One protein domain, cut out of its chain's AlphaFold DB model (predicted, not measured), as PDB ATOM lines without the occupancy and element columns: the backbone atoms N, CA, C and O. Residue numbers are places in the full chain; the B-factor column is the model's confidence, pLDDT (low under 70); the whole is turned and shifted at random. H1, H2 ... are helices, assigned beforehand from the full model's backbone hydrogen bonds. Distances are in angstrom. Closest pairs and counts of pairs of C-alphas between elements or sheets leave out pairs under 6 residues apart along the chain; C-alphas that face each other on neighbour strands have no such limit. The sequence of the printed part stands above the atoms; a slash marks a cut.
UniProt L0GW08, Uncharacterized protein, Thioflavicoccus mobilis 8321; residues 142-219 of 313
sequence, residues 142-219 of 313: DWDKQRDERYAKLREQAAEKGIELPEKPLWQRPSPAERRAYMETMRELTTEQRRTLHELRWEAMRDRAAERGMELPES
ATOM      1  N   ASP A 142     263.592 236.491 238.667       90.62
ATOM      2  CA  ASP A 142     262.209 236.744 239.095       90.62
ATOM      3  C   ASP A 142     262.082 238.088 239.818       90.62
ATOM      4  O   ASP A 142     261.096 238.809 239.658       90.62
ATOM      5  N   TRP A 143     263.106 238.465 240.589       87.44
ATOM      6  CA  TRP A 143     263.159 239.757 241.268       87.44
ATOM      7  C   TRP A 143     263.287 240.937 240.320       87.44
ATOM      8  O   TRP A 143     262.586 241.938 240.498       87.44
ATOM      9  N   ASP A 144     264.145 240.823 239.312       89.31
ATOM     10  CA  ASP A 144     264.279 241.848 238.286       89.31
ATOM     11  C   ASP A 144     262.985 241.958 237.460       89.31
ATOM     12  O   ASP A 144     262.469 243.064 237.302       89.31
ATOM     13  N   LYS A 145     262.361 240.830 237.093       92.00
ATOM     14  CA  LYS A 145     261.059 240.805 236.408       92.00
ATOM     15  C   LYS A 145     259.950 241.484 237.221       92.00
ATOM     16  O   LYS A 145     259.317 242.409 236.721       92.00
ATOM     17  N   GLN A 146     259.767 241.116 238.494       90.75
ATOM     18  CA  GLN A 146     258.791 241.788 239.367       90.75
ATOM     19  C   GLN A 146     259.077 243.285 239.498       90.75
ATOM     20  O   GLN A 146     258.165 244.103 239.614       90.75
ATOM     21  N   ARG A 147     260.352 243.677 239.549       91.00
ATOM     22  CA  ARG A 147     260.724 245.087 239.652       91.00
ATOM     23  C   ARG A 147     260.342 245.870 238.399       91.00
ATOM     24  O   ARG A 147     259.890 247.006 238.544       91.00
ATOM     25  N   ASP A 148     260.486 245.264 237.233       91.94
ATOM     26  CA  ASP A 148     260.167 245.876 235.949       91.94
ATOM     27  C   ASP A 148     258.652 245.965 235.729       91.94
ATOM     28  O   ASP A 148     258.152 247.027 235.365       91.94
ATOM     29  N   GLU A 149     257.903 244.919 236.086       93.56
ATOM     30  CA  GLU A 149     256.433 244.926 236.093       93.56
ATOM     31  C   GLU A 149     255.874 246.020 237.015       93.56
ATOM     32  O   GLU A 149     254.991 246.786 236.626       93.56
ATOM     33  N   ARG A 150     256.442 246.175 238.221       91.69
ATOM     34  CA  ARG A 150     256.064 247.267 239.137       91.69
ATOM     35  C   ARG A 150     256.319 248.644 238.536       91.69
ATOM     36  O   ARG A 150     255.533 249.560 238.763       91.69
ATOM     37  N   TYR A 151     257.430 248.811 237.822       92.38
ATOM     38  CA  TYR A 151     257.744 250.084 237.186       92.38
ATOM     39  C   TYR A 151     256.806 250.376 236.011       92.38
ATOM     40  O   TYR A 151     256.349 251.507 235.878       92.38
ATOM     41  N   ALA A 152     256.466 249.361 235.211       94.38
ATOM     42  CA  ALA A 152     255.485 249.479 234.139       94.38
ATOM     43  C   ALA A 152     254.107 249.892 234.681       94.38
ATOM     44  O   ALA A 152     253.542 250.869 234.195       94.38
ATOM     45  N   LYS A 153     253.627 249.243 235.752       95.00
ATOM     46  CA  LYS A 153     252.366 249.609 236.421       95.00
ATOM     47  C   LYS A 153     252.394 251.042 236.960       95.00
ATOM     48  O   LYS A 153     251.456 251.800 236.753       95.00
ATOM     49  N   LEU A 154     253.490 251.442 237.613       93.75
ATOM     50  CA  LEU A 154     253.646 252.819 238.092       93.75
ATOM     51  C   LEU A 154     253.624 253.825 236.934       93.75
ATOM     52  O   LEU A 154     253.068 254.909 237.079       93.75
ATOM     53  N   ARG A 155     254.240 253.491 235.795       95.31
ATOM     54  CA  ARG A 155     254.249 254.338 234.599       95.31
ATOM     55  C   ARG A 155     252.858 254.471 233.990       95.31
ATOM     56  O   ARG A 155     252.503 255.574 233.601       95.31
ATOM     57  N   GLU A 156     252.086 253.393 233.937       95.62
ATOM     58  CA  GLU A 156     250.687 253.412 233.499       95.62
ATOM     59  C   GLU A 156     249.840 254.319 234.403       95.62
ATOM     60  O   GLU A 156     249.247 255.281 233.922       95.62
ATOM     61  N   GLN A 157     249.907 254.118 235.723       93.50
ATOM     62  CA  GLN A 157     249.213 254.963 236.705       93.50
ATOM     63  C   GLN A 157     249.653 256.432 236.633       93.50
ATOM     64  O   GLN A 157     248.842 257.347 236.760       93.50
ATOM     65  N   ALA A 158     250.946 256.686 236.426       93.69
ATOM     66  CA  ALA A 158     251.459 258.037 236.245       93.69
ATOM     67  C   ALA A 158     250.933 258.663 234.945       93.69
ATOM     68  O   ALA A 158     250.509 259.819 234.963       93.69
ATOM     69  N   ALA A 159     250.891 257.903 233.847       95.62
ATOM     70  CA  ALA A 159     250.370 258.364 232.566       95.62
ATOM     71  C   ALA A 159     248.874 258.709 232.650       95.62
ATOM     72  O   ALA A 159     248.468 259.747 232.129       95.62
ATOM     73  N   GLU A 160     248.075 257.926 233.384       94.56
ATOM     74  CA  GLU A 160     246.672 258.254 233.691       94.56
ATOM     75  C   GLU A 160     246.527 259.592 234.432       94.56
ATOM     76  O   GLU A 160     245.553 260.320 234.242       94.56
ATOM     77  N   LYS A 161     247.514 259.947 235.261       92.88
ATOM     78  CA  LYS A 161     247.588 261.238 235.962       92.88
ATOM     79  C   LYS A 161     248.265 262.341 235.137       92.88
ATOM     80  O   LYS A 161     248.537 263.414 235.674       92.88
ATOM     81  N   GLY A 162     248.546 262.102 233.854       92.38
ATOM     82  CA  GLY A 162     249.204 263.062 232.962       92.38
ATOM     83  C   GLY A 162     250.690 263.277 233.267       92.38
ATOM     84  O   GLY A 162     251.234 264.344 232.981       92.38
ATOM     85  N   ILE A 163     251.346 262.297 233.892       92.69
ATOM     86  CA  ILE A 163     252.770 262.322 234.229       92.69
ATOM     87  C   ILE A 163     253.501 261.328 233.335       92.69
ATOM     88  O   ILE A 163     253.354 260.113 233.476       92.69
ATOM     89  N   GLU A 164     254.341 261.840 232.443       91.19
ATOM     90  CA  GLU A 164     255.167 260.994 231.594       91.19
ATOM     91  C   GLU A 164     256.415 260.531 232.354       91.19
ATOM     92  O   GLU A 164     257.380 261.270 232.555       91.19
ATOM     93  N   LEU A 165     256.378 259.283 232.820       89.94
ATOM     94  CA  LEU A 165     257.536 258.626 233.413       89.94
ATOM     95  C   LEU A 165     258.452 258.057 232.316       89.94
ATOM     96  O   LEU A 165     257.953 257.448 231.363       89.94
ATOM     97  N   PRO A 166     259.789 258.164 232.460       89.81
ATOM     98  CA  PRO A 166     260.711 257.622 231.473       89.81
ATOM     99  C   PRO A 166     260.532 256.115 231.284       89.81
ATOM    100  O   PRO A 166     260.338 255.392 232.255       89.81
ATOM    101  N   GLU A 167     260.680 255.618 230.058       88.44
ATOM    102  CA  GLU A 167     260.466 254.196 229.748       88.44
ATOM    103  C   GLU A 167     261.375 253.262 230.557       88.44
ATOM    104  O   GLU A 167     260.916 252.255 231.090       88.44
ATOM    105  N   LYS A 168     262.656 253.624 230.699       86.50
ATOM    106  CA  LYS A 168     263.628 252.841 231.470       86.50
ATOM    107  C   LYS A 168     263.828 253.420 232.873       86.50
ATOM    108  O   LYS A 168     264.197 254.600 232.971       86.50
ATOM    109  N   PRO A 169     263.695 252.618 233.943       84.19
ATOM    110  CA  PRO A 169     263.979 253.052 235.306       84.19
ATOM    111  C   PRO A 169     265.480 253.262 235.554       84.19
ATOM    112  O   PRO A 169     266.328 252.758 234.819       84.19
ATOM    113  N   LEU A 170     265.826 253.964 236.640       75.88
ATOM    114  CA  LEU A 170     267.214 254.327 236.968       75.88
ATOM    115  C   LEU A 170     268.164 253.118 237.093       75.88
ATOM    116  O   LEU A 170     269.322 253.212 236.701       75.88
ATOM    117  N   TRP A 171     267.693 251.979 237.610       78.75
ATOM    118  CA  TRP A 171     268.521 250.778 237.807       78.75
ATOM    119  C   TRP A 171     268.817 250.001 236.521       78.75
ATOM    120  O   TRP A 171     269.731 249.182 236.519       78.75
ATOM    121  N   GLN A 172     268.064 250.245 235.446       81.44
ATOM    122  CA  GLN A 172     268.318 249.672 234.121       81.44
ATOM    123  C   GLN A 172     269.190 250.586 233.248       81.44
ATOM    124  O   GLN A 172     269.405 250.285 232.078       81.44
ATOM    125  N   ARG A 173     269.673 251.719 233.781       76.44
ATOM    126  CA  ARG A 173     270.482 252.700 233.042       76.44
ATOM    127  C   ARG A 173     271.964 252.535 233.392       76.44
ATOM    128  O   ARG A 173     272.422 253.116 234.384       76.44
ATOM    129  N   PRO A 174     272.731 251.756 232.608       66.00
ATOM    130  CA  PRO A 174     274.152 251.561 232.865       66.00
ATOM    131  C   PRO A 174     274.968 252.817 232.536       66.00
ATOM    132  O   PRO A 174     275.986 253.065 233.187       66.00
ATOM    133  N   SER A 175     274.534 253.640 231.569       87.38
ATOM    134  CA  SER A 175     275.346 254.764 231.098       87.38
ATOM    135  C   SER A 175     275.134 256.061 231.906       87.38
ATOM    136  O   SER A 175     274.011 256.403 232.296       87.38
ATOM    137  N   PRO A 176     276.196 256.862 232.130       87.19
ATOM    138  CA  PRO A 176     276.073 258.184 232.746       87.19
ATOM    139  C   PRO A 176     275.186 259.164 231.964       87.19
ATOM    140  O   PRO A 176     274.590 260.054 232.565       87.19
ATOM    141  N   ALA A 177     275.110 259.034 230.636       88.00
ATOM    142  CA  ALA A 177     274.271 259.888 229.793       88.00
ATOM    143  C   ALA A 177     272.781 259.601 230.022       88.00
ATOM    144  O   ALA A 177     272.016 260.516 230.309       88.00
ATOM    145  N   GLU A 178     272.384 258.326 230.022       85.38
ATOM    146  CA  GLU A 178     271.000 257.941 230.308       85.38
ATOM    147  C   GLU A 178     270.599 258.314 231.738       85.38
ATOM    148  O   GLU A 178     269.471 258.747 231.969       85.38
ATOM    149  N   ARG A 179     271.506 258.191 232.716       86.25
ATOM    150  CA  ARG A 179     271.231 258.651 234.088       86.25
ATOM    151  C   ARG A 179     271.009 260.163 234.161       86.25
ATOM    152  O   ARG A 179     270.127 260.586 234.899       86.25
ATOM    153  N   ARG A 180     271.752 260.968 233.393       88.81
ATOM    154  CA  ARG A 180     271.539 262.425 233.316       88.81
ATOM    155  C   ARG A 180     270.182 262.767 232.715       88.81
ATOM    156  O   ARG A 180     269.423 263.467 233.370       88.81
ATOM    157  N   ALA A 181     269.833 262.160 231.583       88.81
ATOM    158  CA  ALA A 181     268.522 262.349 230.962       88.81
ATOM    159  C   ALA A 181     267.370 261.973 231.914       88.81
ATOM    160  O   ALA A 181     266.367 262.668 231.987       88.81
ATOM    161  N   TYR A 182     267.521 260.904 232.708       88.25
ATOM    162  CA  TYR A 182     266.542 260.569 233.754       88.25
ATOM    163  C   TYR A 182     266.400 261.701 234.778       88.25
ATOM    164  O   TYR A 182     265.296 262.103 235.134       88.25
ATOM    165  N   MET A 183     267.521 262.212 235.281       88.00
ATOM    166  CA  MET A 183     267.494 263.273 236.285       88.00
ATOM    167  C   MET A 183     266.915 264.571 235.716       88.00
ATOM    168  O   MET A 183     266.189 265.252 236.432       88.00
ATOM    169  N   GLU A 184     267.176 264.879 234.446       91.19
ATOM    170  CA  GLU A 184     266.566 266.003 233.725       91.19
ATOM    171  C   GLU A 184     265.049 265.837 233.642       91.19
ATOM    172  O   GLU A 184     264.335 266.709 234.133       91.19
ATOM    173  N   THR A 185     264.550 264.669 233.217       89.38
ATOM    174  CA  THR A 185     263.097 264.410 233.212       89.38
ATOM    175  C   THR A 185     262.472 264.567 234.599       89.38
ATOM    176  O   THR A 185     261.416 265.171 234.750       89.38
ATOM    177  N   MET A 186     263.150 264.102 235.653       89.25
ATOM    178  CA  MET A 186     262.644 264.240 237.021       89.25
ATOM    179  C   MET A 186     262.722 265.682 237.543       89.25
ATOM    180  O   MET A 186     261.962 266.045 238.443       89.25
ATOM    181  N   ARG A 187     263.640 266.498 237.014       90.69
ATOM    182  CA  ARG A 187     263.801 267.916 237.359       90.69
ATOM    183  C   ARG A 187     262.747 268.783 236.679       90.69
ATOM    184  O   ARG A 187     262.308 269.761 237.281       90.69
ATOM    185  N   GLU A 188     262.357 268.416 235.465       94.50
ATOM    186  CA  GLU A 188     261.323 269.090 234.677       94.50
ATOM    187  C   GLU A 188     259.913 268.851 235.224       94.50
ATOM    188  O   GLU A 188     259.043 269.705 235.057       94.50
ATOM    189  N   LEU A 189     259.691 267.747 235.951       93.00
ATOM    190  CA  LEU A 189     258.423 267.511 236.639       93.00
ATOM    191  C   LEU A 189     258.073 268.668 237.582       93.00
ATOM    192  O   LEU A 189     258.860 269.075 238.456       93.00
ATOM    193  N   THR A 190     256.834 269.143 237.464       95.19
ATOM    194  CA  THR A 190     256.298 270.174 238.354       95.19
ATOM    195  C   THR A 190     256.211 269.663 239.793       95.19
ATOM    196  O   THR A 190     256.273 268.460 240.064       95.19
ATOM    197  N   THR A 191     256.079 270.581 240.749       89.44
ATOM    198  CA  THR A 191     255.915 270.221 242.165       89.44
ATOM    199  C   THR A 191     254.687 269.335 242.383       89.44
ATOM    200  O   THR A 191     254.789 268.332 243.086       89.44
ATOM    201  N   GLU A 192     253.570 269.646 241.721       91.62
ATOM    202  CA  GLU A 192     252.338 268.850 241.790       91.62
ATOM    203  C   GLU A 192     252.531 267.461 241.177       91.62
ATOM    204  O   GLU A 192     252.206 266.458 241.803       91.62
ATOM    205  N   GLN A 193     253.163 267.364 240.004       92.38
ATOM    206  CA  GLN A 193     253.445 266.062 239.391       92.38
ATOM    207  C   GLN A 193     254.374 265.208 240.264       92.38
ATOM    208  O   GLN A 193     254.164 264.005 240.413       92.38
ATOM    209  N   ARG A 194     255.388 265.819 240.889       92.75
ATOM    210  CA  ARG A 194     256.261 265.121 241.843       92.75
ATOM    211  C   ARG A 194     255.496 264.636 243.070       92.75
ATOM    212  O   ARG A 194     255.774 263.530 243.529       92.75
ATOM    213  N   ARG A 195     254.545 265.425 243.577       90.94
ATOM    214  CA  ARG A 195     253.679 265.039 244.694       90.94
ATOM    215  C   ARG A 195     252.807 263.841 244.324       90.94
ATOM    216  O   ARG A 195     252.887 262.826 245.009       90.94
ATOM    217  N   THR A 196     252.088 263.907 243.208       93.69
ATOM    218  CA  THR A 196     251.252 262.801 242.716       93.69
ATOM    219  C   THR A 196     252.066 261.523 242.516       93.69
ATOM    220  O   THR A 196     251.663 260.439 242.922       93.69
ATOM    221  N   LEU A 197     253.263 261.630 241.937       93.00
ATOM    222  CA  LEU A 197     254.152 260.485 241.744       93.00
ATOM    223  C   LEU A 197     254.646 259.893 243.073       93.00
ATOM    224  O   LEU A 197     254.876 258.686 243.166       93.00
ATOM    225  N   HIS A 198     254.817 260.724 244.102       91.94
ATOM    226  CA  HIS A 198     255.162 260.267 245.443       91.94
ATOM    227  C   HIS A 198     253.995 259.523 246.104       91.94
ATOM    228  O   HIS A 198     254.210 258.446 246.657       91.94
ATOM    229  N   GLU A 199     252.774 260.049 245.972       93.38
ATOM    230  CA  GLU A 199     251.529 259.428 246.449       93.38
ATOM    231  C   GLU A 199     251.310 258.056 245.789       93.38
ATOM    232  O   GLU A 199     251.214 257.053 246.496       93.38
ATOM    233  N   LEU A 200     251.412 257.966 244.455       93.81
ATOM    234  CA  LEU A 200     251.319 256.695 243.718       93.81
ATOM    235  C   LEU A 200     252.353 255.658 244.187       93.81
ATOM    236  O   LEU A 200     252.057 254.473 244.343       93.81
ATOM    237  N   ARG A 201     253.598 256.089 244.438       93.69
ATOM    238  CA  ARG A 201     254.654 255.193 244.939       93.69
ATOM    239  C   ARG A 201     254.371 254.684 246.348       93.69
ATOM    240  O   ARG A 201     254.797 253.572 246.671       93.69
ATOM    241  N   TRP A 202     253.713 255.483 247.180       93.69
ATOM    242  CA  TRP A 202     253.337 255.096 248.535       93.69
ATOM    243  C   TRP A 202     252.152 254.149 248.562       93.69
ATOM    244  O   TRP A 202     252.234 253.133 249.244       93.69
ATOM    245  N   GLU A 203     251.120 254.397 247.761       93.56
ATOM    246  CA  GLU A 203     250.008 253.458 247.579       93.56
ATOM    247  C   GLU A 203     250.529 252.093 247.112       93.56
ATOM    248  O   GLU A 203     250.324 251.082 247.782       93.56
ATOM    249  N   ALA A 204     251.376 252.070 246.076       92.12
ATOM    250  CA  ALA A 204     252.014 250.838 245.610       92.12
ATOM    251  C   ALA A 204     252.951 250.188 246.654       92.12
ATOM    252  O   ALA A 204     253.309 249.011 246.545       92.12
ATOM    253  N   MET A 205     253.438 250.939 247.646       94.00
ATOM    254  CA  MET A 205     254.181 250.381 248.779       94.00
ATOM    255  C   MET A 205     253.235 249.770 249.818       94.00
ATOM    256  O   MET A 205     253.520 248.670 250.289       94.00
ATOM    257  N   ARG A 206     252.122 250.443 250.126       94.62
ATOM    258  CA  ARG A 206     251.071 249.961 251.030       94.62
ATOM    259  C   ARG A 206     250.449 248.667 250.534       94.62
ATOM    260  O   ARG A 206     250.412 247.713 251.303       94.62
ATOM    261  N   ASP A 207     250.088 248.593 249.258       92.19
ATOM    262  CA  ASP A 207     249.542 247.375 248.649       92.19
ATOM    263  C   ASP A 207     250.498 246.188 248.838       92.19
ATOM    264  O   ASP A 207     250.115 245.120 249.305       92.19
ATOM    265  N   ARG A 208     251.794 246.405 248.586       91.12
ATOM    266  CA  ARG A 208     252.838 245.378 248.745       91.12
ATOM    267  C   ARG A 208     253.116 244.982 250.189       91.12
ATOM    268  O   ARG A 208     253.665 243.901 250.423       91.12
ATOM    269  N   ALA A 209     252.876 245.881 251.135       93.38
ATOM    270  CA  ALA A 209     252.977 245.561 252.547       93.38
ATOM    271  C   ALA A 209     251.762 244.737 252.974       93.38
ATOM    272  O   ALA A 209     251.953 243.684 253.575       93.38
ATOM    273  N   ALA A 210     250.558 245.128 252.546       94.31
ATOM    274  CA  ALA A 210     249.326 244.386 252.792       94.31
ATOM    275  C   ALA A 210     249.391 242.958 252.220       94.31
ATOM    276  O   ALA A 210     249.084 242.006 252.930       94.31
ATOM    277  N   GLU A 211     249.912 242.780 250.998       92.81
ATOM    278  CA  GLU A 211     250.187 241.459 250.399       92.81
ATOM    279  C   GLU A 211     251.122 240.586 251.254       92.81
ATOM    280  O   GLU A 211     251.066 239.360 251.197       92.81
ATOM    281  N   ARG A 212     251.998 241.207 252.051       92.88
ATOM    282  CA  ARG A 212     252.928 240.526 252.966       92.88
ATOM    283  C   ARG A 212     252.403 240.434 254.401       92.88
ATOM    284  O   ARG A 212     253.159 240.029 255.279       92.88
ATOM    285  N   GLY A 213     251.157 240.834 254.655       94.06
ATOM    286  CA  GLY A 213     250.592 240.899 256.004       94.06
ATOM    287  C   GLY A 213     251.258 241.951 256.900       94.06
ATOM    288  O   GLY A 213     251.233 241.818 258.118       94.06
ATOM    289  N   MET A 214     251.888 242.971 256.311       94.94
ATOM    290  CA  MET A 214     252.439 244.121 257.023       94.94
ATOM    291  C   MET A 214     251.512 245.326 256.857       94.94
ATOM    292  O   MET A 214     251.216 245.745 255.740       94.94
ATOM    293  N   GLU A 215     251.108 245.933 257.967       92.38
ATOM    294  CA  GLU A 215     250.341 247.176 257.950       92.38
ATOM    295  C   GLU A 215     251.298 248.373 257.940       92.38
ATOM    296  O   GLU A 215     252.060 248.603 258.880       92.38
ATOM    297  N   LEU A 216     251.288 249.130 256.840       93.56
ATOM    298  CA  LEU A 216     251.940 250.438 256.765       93.56
ATOM    299  C   LEU A 216     250.970 251.524 257.259       93.56
ATOM    300  O   LEU A 216     249.762 251.380 257.048       93.56
ATOM    301  N   PRO A 217     251.474 252.623 257.857       91.50
ATOM    302  CA  PRO A 217     250.641 253.761 258.230       91.50
ATOM    303  C   PRO A 217     249.778 254.239 257.060       91.50
ATOM    304  O   PRO A 217     250.221 254.243 255.910       91.50
ATOM    305  N   GLU A 218     248.544 254.652 257.348       88.62
ATOM    306  CA  GLU A 218     247.644 255.160 256.311       88.62
ATOM    307  C   GLU A 218     248.217 256.430 255.669       88.62
ATOM    308  O   GLU A 218     248.341 256.509 254.442       88.62
ATOM    309  N   SER A 219     248.665 257.361 256.520       89.00
ATOM    310  CA  SER A 219     249.377 258.570 256.116       89.00
ATOM    311  C   SER A 219     250.843 258.287 255.794       89.00
ATOM    312  O   SER A 219     251.544 257.649 256.588       89.00
TER     313      SER A 219
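Overview. This is residues 142 to 219 of the 313 residues of an uncharacterized protein of Thioflavicoccus mobilis 8321 (UniProt L0GW08). Two helices, H2 and H3, meet near their ends at a tight turn and open out as a V, while the first helix, H1, packs on one side of the V with residues 154 to 158 against H3. The long link from H1, residues 161 to 175, folds back to reach the beginning of H2, and residues 211 to 219 fold back from the end of H3. The printed part has 78 residues with three named helices, in the order H1, H2, H3, and no named strand; its class is all helix. It is only just compact, close to loose, with a radius of gyration of the C-alphas of 13.7 A, and the C-alphas span 40 by 32 by 19 A.

Along the chain. H1 is residues 142 to 160, Asp 142 to Glu 160, and measures 27.1 A from first to last C-alpha; C-alpha 142 is at (262.209, 236.744, 239.095) and C-alpha 160 at (246.672, 258.254, 233.691). H2 is residues 176 to 188, Pro 176 to Glu 188, and measures 18.4 A. H3, residues 191 to 210, is the longest helix with 20 residues and measures 28.7 A; its last C-alpha, that of Ala 210, is at (249.326, 244.386, 252.792).

Arrangement. H1 and H3 touch, with 6 pairs of C-alphas within 8 A. The closest C-alphas of the two are those of Ala 158 and Leu 197, 6.6 A apart. H1 touches H3 with residues 154 to 158 alone, and H3 touches H1 with residues 197 to 204 alone. Their lines stand at a steep tilt of 44 degrees, they run opposite ways, and their centres are 12.6 A apart. H2 touches no helix. H1 and H2 are apart. H2 and H3 are only just apart, with their closest C-alphas 8.0 A from each other. Every O i to N i+4 pair is within hydrogen-bond range in H1 and H2; in H3, 15 of 16 are.

Size, cuts and confidence. The two C-alphas farthest apart are those of Ala 177 and Gly 213, 40.1 A. The first and last printed C-alphas, those of Asp 142 and Ser 219, are 30.5 A apart. The printed part has no cut. The link from H1 to H2 is long, with 15 residues, whose C-alphas lie 8 to 20 A from the mean of the C-alphas; the link from H2 to H3 is tight, with 2 residues. The mean pLDDT of the printed part is 90.6, and one printed residue, Pro 174, is under 70.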